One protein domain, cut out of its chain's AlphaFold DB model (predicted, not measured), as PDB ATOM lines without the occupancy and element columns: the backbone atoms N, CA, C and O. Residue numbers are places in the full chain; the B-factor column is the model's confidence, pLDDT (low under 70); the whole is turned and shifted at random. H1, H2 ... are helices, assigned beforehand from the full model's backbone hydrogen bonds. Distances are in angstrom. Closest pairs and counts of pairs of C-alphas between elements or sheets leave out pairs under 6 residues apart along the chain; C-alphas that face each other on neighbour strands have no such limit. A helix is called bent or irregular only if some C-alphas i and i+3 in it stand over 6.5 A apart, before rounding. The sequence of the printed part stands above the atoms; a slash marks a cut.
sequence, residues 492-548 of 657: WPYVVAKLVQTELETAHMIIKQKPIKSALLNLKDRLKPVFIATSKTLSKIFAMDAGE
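AT A GLANCE: This is residues 492 to 548 of the 657 residues of an uncharacterized protein of Anopheles sinensis (UniProt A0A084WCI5). Two long helices, H1 and then H2, meet near their ends in a wide-open V, and H2 bends partway along into arms H2a and H2b. Nothing fills the space between them. The printed part has 57 residues, with two named helices and no named strand: all helix. It is extended, with a radius of gyration of the C-alphas of 17.6 A, and flat, spanning 48 by 37 by 10 A.

HOW THE PARTS SIT: H1, residues 492 to 513, is close to but not clearly touching H2a, residues 516 to 526; their closest C-alphas, Ile 511 and Ala 519, are 7.6 A apart. They run opposite ways at a steep tilt of 65 degrees. H2a and H2b, residues 529 to 548, stand at a steep tilt of 47 degrees. H1 and H2b are apart. In H1, H2a and H2b every O i to N i+4 pair is within hydrogen-bond range.

IN THESE COORDINATES: H1 begins at C-alpha 492 (29.307, -10.787, 34.987) and measures 32.0 A. H2, residues 516 to 548, was assigned as one helix by its hydrogen bonds but is bent: C-alphas 526 and 529 are 6.8 A apart. H2a measures 15.1 A; H2b measures 28.8 A, ending at C-alpha 548 (-2.608, -20.785, 12.888).

THE WHOLE: The C-alphas farthest apart, Gln 513 and Glu 548, are 50.6 A apart. The printed part has no cut, and the link from H1 to H2 is tight. Residues 513 to 519 and 544 to 548 have pLDDT under 70.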
ATOM      1  N   TRP A 492      30.739 -10.521  34.774       73.50
ATOM      2  CA  TRP A 492      29.307 -10.787  34.987       73.50
ATOM      3  C   TRP A 492      28.970 -12.263  35.299       73.50
ATOM      4  O   TRP A 492      28.190 -12.498  36.223       73.50
ATOM      5  N   PRO A 493      29.571 -13.271  34.624       82.81
ATOM      6  CA  PRO A 493      29.341 -14.680  34.947       82.81
ATOM      7  C   PRO A 493      29.733 -15.065  36.381       82.81
ATOM      8  O   PRO A 493      29.013 -15.840  37.006       82.81
ATOM      9  N   TYR A 494      30.818 -14.503  36.928       78.75
ATOM     10  CA  TYR A 494      31.244 -14.775  38.306       78.75
ATOM     11  C   TYR A 494      30.252 -14.196  39.325       78.75
ATOM     12  O   TYR A 494      29.882 -14.869  40.288       78.75
ATOM     13  N   VAL A 495      29.750 -12.981  39.074       83.56
ATOM     14  CA  VAL A 495      28.727 -12.335  39.917       83.56
ATOM     15  C   VAL A 495      27.419 -13.135  39.911       83.56
ATOM     16  O   VAL A 495      26.838 -13.370  40.971       83.56
ATOM     17  N   VAL A 496      26.982 -13.617  38.743       86.62
ATOM     18  CA  VAL A 496      25.784 -14.469  38.617       86.62
ATOM     19  C   VAL A 496      25.985 -15.828  39.295       86.62
ATOM     20  O   VAL A 496      25.092 -16.278  40.011       86.62
ATOM     21  N   ALA A 497      27.151 -16.463  39.143       83.75
ATOM     22  CA  ALA A 497      27.461 -17.726  39.816       83.75
ATOM     23  C   ALA A 497      27.449 -17.579  41.349       83.75
ATOM     24  O   ALA A 497      26.821 -18.386  42.036       83.75
ATOM     25  N   LYS A 498      28.057 -16.507  41.880       86.12
ATOM     26  CA  LYS A 498      28.000 -16.145  43.308       86.12
ATOM     27  C   LYS A 498      26.566 -15.946  43.802       86.12
ATOM     28  O   LYS A 498      26.240 -16.442  44.875       86.12
ATOM     29  N   LEU A 499      25.719 -15.252  43.037       89.12
ATOM     30  CA  LEU A 499      24.316 -15.021  43.400       89.12
ATOM     31  C   LEU A 499      23.524 -16.339  43.473       89.12
ATOM     32  O   LEU A 499      22.856 -16.613  44.465       89.12
ATOM     33  N   VAL A 500      23.648 -17.193  42.452       89.00
ATOM     34  CA  VAL A 500      22.973 -18.502  42.422       89.00
ATOM     35  C   VAL A 500      23.460 -19.403  43.563       89.00
ATOM     36  O   VAL A 500      22.653 -20.095  44.184       89.00
ATOM     37  N   GLN A 501      24.755 -19.364  43.895       91.44
ATOM     38  CA  GLN A 501      25.301 -20.075  45.052       91.44
ATOM     39  C   GLN A 501      24.662 -19.598  46.371       91.44
ATOM     40  O   GLN A 501      24.188 -20.435  47.143       91.44
ATOM     41  N   THR A 502      24.589 -18.287  46.632       88.06
ATOM     42  CA  THR A 502      24.031 -17.773  47.899       88.06
ATOM     43  C   THR A 502      22.523 -18.002  48.025       88.06
ATOM     44  O   THR A 502      22.036 -18.254  49.134       88.06
ATOM     45  N   GLU A 503      21.775 -18.006  46.916       87.62
ATOM     46  CA  GLU A 503      20.364 -18.410  46.907       87.62
ATOM     47  C   GLU A 503      20.191 -19.899  47.252       87.62
ATOM     48  O   GLU A 503      19.333 -20.246  48.071       87.62
ATOM     49  N   LEU A 504      21.030 -20.783  46.696       88.94
ATOM     50  CA  LEU A 504      21.011 -22.221  47.002       88.94
ATOM     51  C   LEU A 504      21.397 -22.513  48.460       88.94
ATOM     52  O   LEU A 504      20.738 -23.322  49.121       88.94
ATOM     53  N   GLU A 505      22.414 -21.834  48.993       85.69
ATOM     54  CA  GLU A 505      22.829 -21.943  50.398       85.69
ATOM     55  C   GLU A 505      21.727 -21.454  51.355       85.69
ATOM     56  O   GLU A 505      21.414 -22.121  52.349       85.69
ATOM     57  N   THR A 506      21.053 -20.354  51.011       84.38
ATOM     58  CA  THR A 506      19.918 -19.818  51.779       84.38
ATOM     59  C   THR A 506      18.704 -20.753  51.723       84.38
ATOM     60  O   THR A 506      18.091 -21.053  52.754       84.38
ATOM     61  N   ALA A 507      18.378 -21.304  50.549       76.38
ATOM     62  CA  ALA A 507      17.328 -22.312  50.410       76.38
ATOM     63  C   ALA A 507      17.633 -23.574  51.241       76.38
ATOM     64  O   ALA A 507      16.751 -24.095  51.931       76.38
ATOM     65  N   HIS A 508      18.886 -24.036  51.245       79.56
ATOM     66  CA  HIS A 508      19.353 -25.170  52.047       79.56
ATOM     67  C   HIS A 508      19.239 -24.905  53.561       79.56
ATOM     68  O   HIS A 508      18.765 -25.776  54.299       79.56
ATOM     69  N   MET A 509      19.575 -23.696  54.026       75.69
ATOM     70  CA  MET A 509      19.347 -23.248  55.409       75.69
ATOM     71  C   MET A 509      17.857 -23.298  55.793       75.69
ATOM     72  O   MET A 509      17.493 -23.894  56.812       75.69
ATOM     73  N   ILE A 510      16.974 -22.762  54.944       72.69
ATOM     74  CA  ILE A 510      15.516 -22.763  55.162       72.69
ATOM     75  C   ILE A 510      14.946 -24.196  55.193       72.69
ATOM     76  O   ILE A 510      14.039 -24.483  55.984       72.69
ATOM     77  N   ILE A 511      15.485 -25.103  54.370       72.62
ATOM     78  CA  ILE A 511      15.121 -26.530  54.341       72.62
ATOM     79  C   ILE A 511      15.584 -27.253  55.616       72.62
ATOM     80  O   ILE A 511      14.828 -28.064  56.150       72.62
ATOM     81  N   LYS A 512      16.779 -26.944  56.141       74.88
ATOM     82  CA  LYS A 512      17.302 -27.533  57.389       74.88
ATOM     83  C   LYS A 512      16.515 -27.113  58.636       74.88
ATOM     84  O   LYS A 512      16.307 -27.937  59.523       74.88
ATOM     85  N   GLN A 513      16.058 -25.862  58.715       65.25
ATOM     86  CA  GLN A 513      15.411 -25.327  59.926       65.25
ATOM     87  C   GLN A 513      13.931 -25.718  60.110       65.25
ATOM     88  O   GLN A 513      13.365 -25.495  61.182       65.25
ATOM     89  N   LYS A 514      13.266 -26.282  59.094       61.06
ATOM     90  CA  LYS A 514      11.834 -26.636  59.144       61.06
ATOM     91  C   LYS A 514      11.651 -28.131  58.864       61.06
ATOM     92  O   LYS A 514      12.292 -28.654  57.959       61.06
ATOM     93  N   PRO A 515      10.755 -28.851  59.572       65.25
ATOM     94  CA  PRO A 515      10.526 -30.269  59.305       65.25
ATOM     95  C   PRO A 515       9.977 -30.438  57.883       65.25
ATOM     96  O   PRO A 515       8.801 -30.181  57.631       65.25
ATOM     97  N   ILE A 516      10.841 -30.883  56.966       64.50
ATOM     98  CA  ILE A 516      10.710 -30.812  55.495       64.50
ATOM     99  C   ILE A 516       9.305 -31.177  54.979       64.50
ATOM    100  O   ILE A 516       8.780 -30.550  54.063       64.50
ATOM    101  N   LYS A 517       8.645 -32.150  55.617       69.94
ATOM    102  CA  LYS A 517       7.284 -32.605  55.294       69.94
ATOM    103  C   LYS A 517       6.220 -31.495  55.391       69.94
ATOM    104  O   LYS A 517       5.302 -31.498  54.577       69.94
ATOM    105  N   SER A 518       6.317 -30.549  56.330       66.31
ATOM    106  CA  SER A 518       5.378 -29.415  56.422       66.31
ATOM    107  C   SER A 518       5.720 -28.300  55.430       66.31
ATOM    108  O   SER A 518       4.817 -27.756  54.795       66.31
ATOM    109  N   ALA A 519       7.014 -28.014  55.241       61.31
ATOM    110  CA  ALA A 519       7.496 -27.030  54.276       61.31
ATOM    111  C   ALA A 519       7.112 -27.421  52.838       61.31
ATOM    112  O   ALA A 519       6.519 -26.611  52.130       61.31
ATOM    113  N   LEU A 520       7.339 -28.678  52.437       70.06
ATOM    114  CA  LEU A 520       6.970 -29.182  51.111       70.06
ATOM    115  C   LEU A 520       5.454 -29.263  50.890       70.06
ATOM    116  O   LEU A 520       5.007 -29.015  49.771       70.06
ATOM    117  N   LEU A 521       4.641 -29.566  51.915       74.50
ATOM    118  CA  LEU A 521       3.179 -29.480  51.774       74.50
ATOM    119  C   LEU A 521       2.733 -28.034  51.523       74.50
ATOM    120  O   LEU A 521       1.968 -27.788  50.592       74.50
ATOM    121  N   ASN A 522       3.243 -27.083  52.311       75.69
ATOM    122  CA  ASN A 522       2.907 -25.667  52.168       75.69
ATOM    123  C   ASN A 522       3.392 -25.112  50.815       75.69
ATOM    124  O   ASN A 522       2.627 -24.472  50.102       75.69
ATOM    125  N   LEU A 523       4.621 -25.439  50.396       74.38
ATOM    126  CA  LEU A 523       5.158 -25.062  49.087       74.38
ATOM    127  C   LEU A 523       4.319 -25.652  47.942       74.38
ATOM    128  O   LEU A 523       3.944 -24.929  47.022       74.38
ATOM    129  N   LYS A 524       3.929 -26.931  48.025       87.25
ATOM    130  CA  LYS A 524       3.035 -27.571  47.045       87.25
ATOM    131  C   LYS A 524       1.663 -26.894  46.984       87.25
ATOM    132  O   LYS A 524       1.113 -26.755  45.893       87.25
ATOM    133  N   ASP A 525       1.114 -26.462  48.115       85.62
ATOM    134  CA  ASP A 525      -0.172 -25.761  48.159       85.62
ATOM    135  C   ASP A 525      -0.082 -24.302  47.676       85.62
ATOM    136  O   ASP A 525      -0.995 -23.848  46.984       85.62
ATOM    137  N   ARG A 526       1.033 -23.599  47.931       86.06
ATOM    138  CA  ARG A 526       1.300 -22.243  47.410       86.06
ATOM    139  C   ARG A 526       1.656 -22.232  45.916       86.06
ATOM    140  O   ARG A 526       1.268 -21.297  45.224       86.06
ATOM    141  N   LEU A 527       2.309 -23.273  45.390       87.56
ATOM    142  CA  LEU A 527       2.649 -23.381  43.963       87.56
ATOM    143  C   LEU A 527       1.498 -23.899  43.082       87.56
ATOM    144  O   LEU A 527       1.499 -23.634  41.883       87.56
ATOM    145  N   LYS A 528       0.482 -24.586  43.631       89.62
ATOM    146  CA  LYS A 528      -0.729 -24.997  42.880       89.62
ATOM    147  C   LYS A 528      -1.338 -23.889  42.000       89.62
ATOM    148  O   LYS A 528      -1.555 -24.167  40.822       89.62
ATOM    149  N   PRO A 529      -1.637 -22.668  42.498       86.56
ATOM    150  CA  PRO A 529      -2.161 -21.596  41.651       86.56
ATOM    151  C   PRO A 529      -1.189 -21.190  40.536       86.56
ATOM    152  O   PRO A 529      -1.647 -20.966  39.418       86.56
ATOM    153  N   VAL A 530       0.125 -21.176  40.796       87.25
ATOM    154  CA  VAL A 530       1.156 -20.875  39.786       87.25
ATOM    155  C   VAL A 530       1.155 -21.940  38.689       87.25
ATOM    156  O   VAL A 530       0.983 -21.600  37.525       87.25
ATOM    157  N   PHE A 531       1.217 -23.230  39.040       86.06
ATOM    158  CA  PHE A 531       1.129 -24.331  38.070       86.06
ATOM    159  C   PHE A 531      -0.193 -24.337  37.288       86.06
ATOM    160  O   PHE A 531      -0.206 -24.672  36.105       86.06
ATOM    161  N   ILE A 532      -1.316 -23.953  37.906       88.69
ATOM    162  CA  ILE A 532      -2.619 -23.827  37.226       88.69
ATOM    163  C   ILE A 532      -2.657 -22.603  36.293       88.69
ATOM    164  O   ILE A 532      -3.368 -22.638  35.289       88.69
ATOM    165  N   ALA A 533      -1.921 -21.533  36.594       88.56
ATOM    166  CA  ALA A 533      -1.786 -20.376  35.715       88.56
ATOM    167  C   ALA A 533      -0.860 -20.688  34.529       88.56
ATOM    168  O   ALA A 533      -1.288 -20.562  33.382       88.56
ATOM    169  N   THR A 534       0.359 -21.176  34.781       82.56
ATOM    170  CA  THR A 534       1.344 -21.477  33.730       82.56
ATOM    171  C   THR A 534       0.857 -22.572  32.787       82.56
ATOM    172  O   THR A 534       0.939 -22.387  31.577       82.56
ATOM    173  N   SER A 535       0.254 -23.656  33.294       85.06
ATOM    174  CA  SER A 535      -0.341 -24.686  32.426       85.06
ATOM    175  C   SER A 535      -1.450 -24.130  31.531       85.06
ATOM    176  O   SER A 535      -1.480 -24.460  30.351       85.06
ATOM    177  N   LYS A 536      -2.312 -23.227  32.023       88.12
ATOM    178  CA  LYS A 536      -3.329 -22.565  31.186       88.12
ATOM    179  C   LYS A 536      -2.723 -21.636  30.138       88.12
ATOM    180  O   LYS A 536      -3.235 -21.598  29.022       88.12
ATOM    181  N   THR A 537      -1.670 -20.891  30.471       86.69
ATOM    182  CA  THR A 537      -0.982 -20.014  29.511       86.69
ATOM    183  C   THR A 537      -0.280 -20.835  28.431       86.69
ATOM    184  O   THR A 537      -0.490 -20.578  27.251       86.69
ATOM    185  N   LEU A 538       0.442 -21.894  28.806       83.44
ATOM    186  CA  LEU A 538       1.065 -22.825  27.859       83.44
ATOM    187  C   LEU A 538       0.017 -23.535  26.985       83.44
ATOM    188  O   LEU A 538       0.169 -23.580  25.770       83.44
ATOM    189  N   SER A 539      -1.092 -24.013  27.562       82.56
ATOM    190  CA  SER A 539      -2.201 -24.584  26.784       82.56
ATOM    191  C   SER A 539      -2.850 -23.581  25.828       82.56
ATOM    192  O   SER A 539      -3.340 -24.006  24.788       82.56
ATOM    193  N   LYS A 540      -2.859 -22.276  26.135       85.38
ATOM    194  CA  LYS A 540      -3.299 -21.244  25.182       85.38
ATOM    195  C   LYS A 540      -2.306 -21.070  24.036       85.38
ATOM    196  O   LYS A 540      -2.747 -21.057  22.896       85.38
ATOM    197  N   ILE A 541      -1.008 -20.976  24.330       82.25
ATOM    198  CA  ILE A 541       0.050 -20.811  23.318       82.25
ATOM    199  C   ILE A 541       0.002 -21.978  22.319       82.25
ATOM    200  O   ILE A 541      -0.237 -21.758  21.135       82.25
ATOM    201  N   PHE A 542       0.057 -23.224  22.802       79.12
ATOM    202  CA  PHE A 542      -0.006 -24.404  21.929       79.12
ATOM    203  C   PHE A 542      -1.359 -24.582  21.208       79.12
ATOM    204  O   PHE A 542      -1.406 -25.186  20.138       79.12
ATOM    205  N   ALA A 543      -2.465 -24.061  21.754       74.25
ATOM    206  CA  ALA A 543      -3.755 -24.048  21.057       74.25
ATOM    207  C   ALA A 543      -3.853 -22.943  19.989       74.25
ATOM    208  O   ALA A 543      -4.609 -23.100  19.030       74.25
ATOM    209  N   MET A 544      -3.103 -21.846  20.132       67.25
ATOM    210  CA  MET A 544      -3.000 -20.798  19.114       67.25
ATOM    211  C   MET A 544      -2.121 -21.250  17.943       67.25
ATOM    212  O   MET A 544      -2.568 -21.117  16.807       67.25
ATOM    213  N   ASP A 545      -0.972 -21.891  18.202       64.19
ATOM    214  CA  ASP A 545      -0.140 -22.519  17.155       64.19
ATOM    215  C   ASP A 545      -0.957 -23.492  16.292       64.19
ATOM    216  O   ASP A 545      -0.968 -23.394  15.066       64.19
ATOM    217  N   ALA A 546      -1.711 -24.398  16.925       64.12
ATOM    218  CA  ALA A 546      -2.568 -25.346  16.212       64.12
ATOM    219  C   ALA A 546      -3.659 -24.652  15.364       64.12
ATOM    220  O   ALA A 546      -4.034 -25.157  14.306       64.12
ATOM    221  N   GLY A 547      -4.154 -23.491  15.809       63.19
ATOM    222  CA  GLY A 547      -5.143 -22.689  15.085       63.19
ATOM    223  C   GLY A 547      -4.567 -21.892  13.910       63.19
ATOM    224  O   GLY A 547      -5.257 -21.713  12.906       63.19
ATOM    225  N   GLU A 548      -3.319 -21.429  14.002       58.34
ATOM    226  CA  GLU A 548      -2.608 -20.785  12.888       58.34
ATOM    227  C   GLU A 548      -2.136 -21.794  11.839       58.34
ATOM    228  O   GLU A 548      -2.297 -21.549  10.643       58.34
TER     229      GLU A 548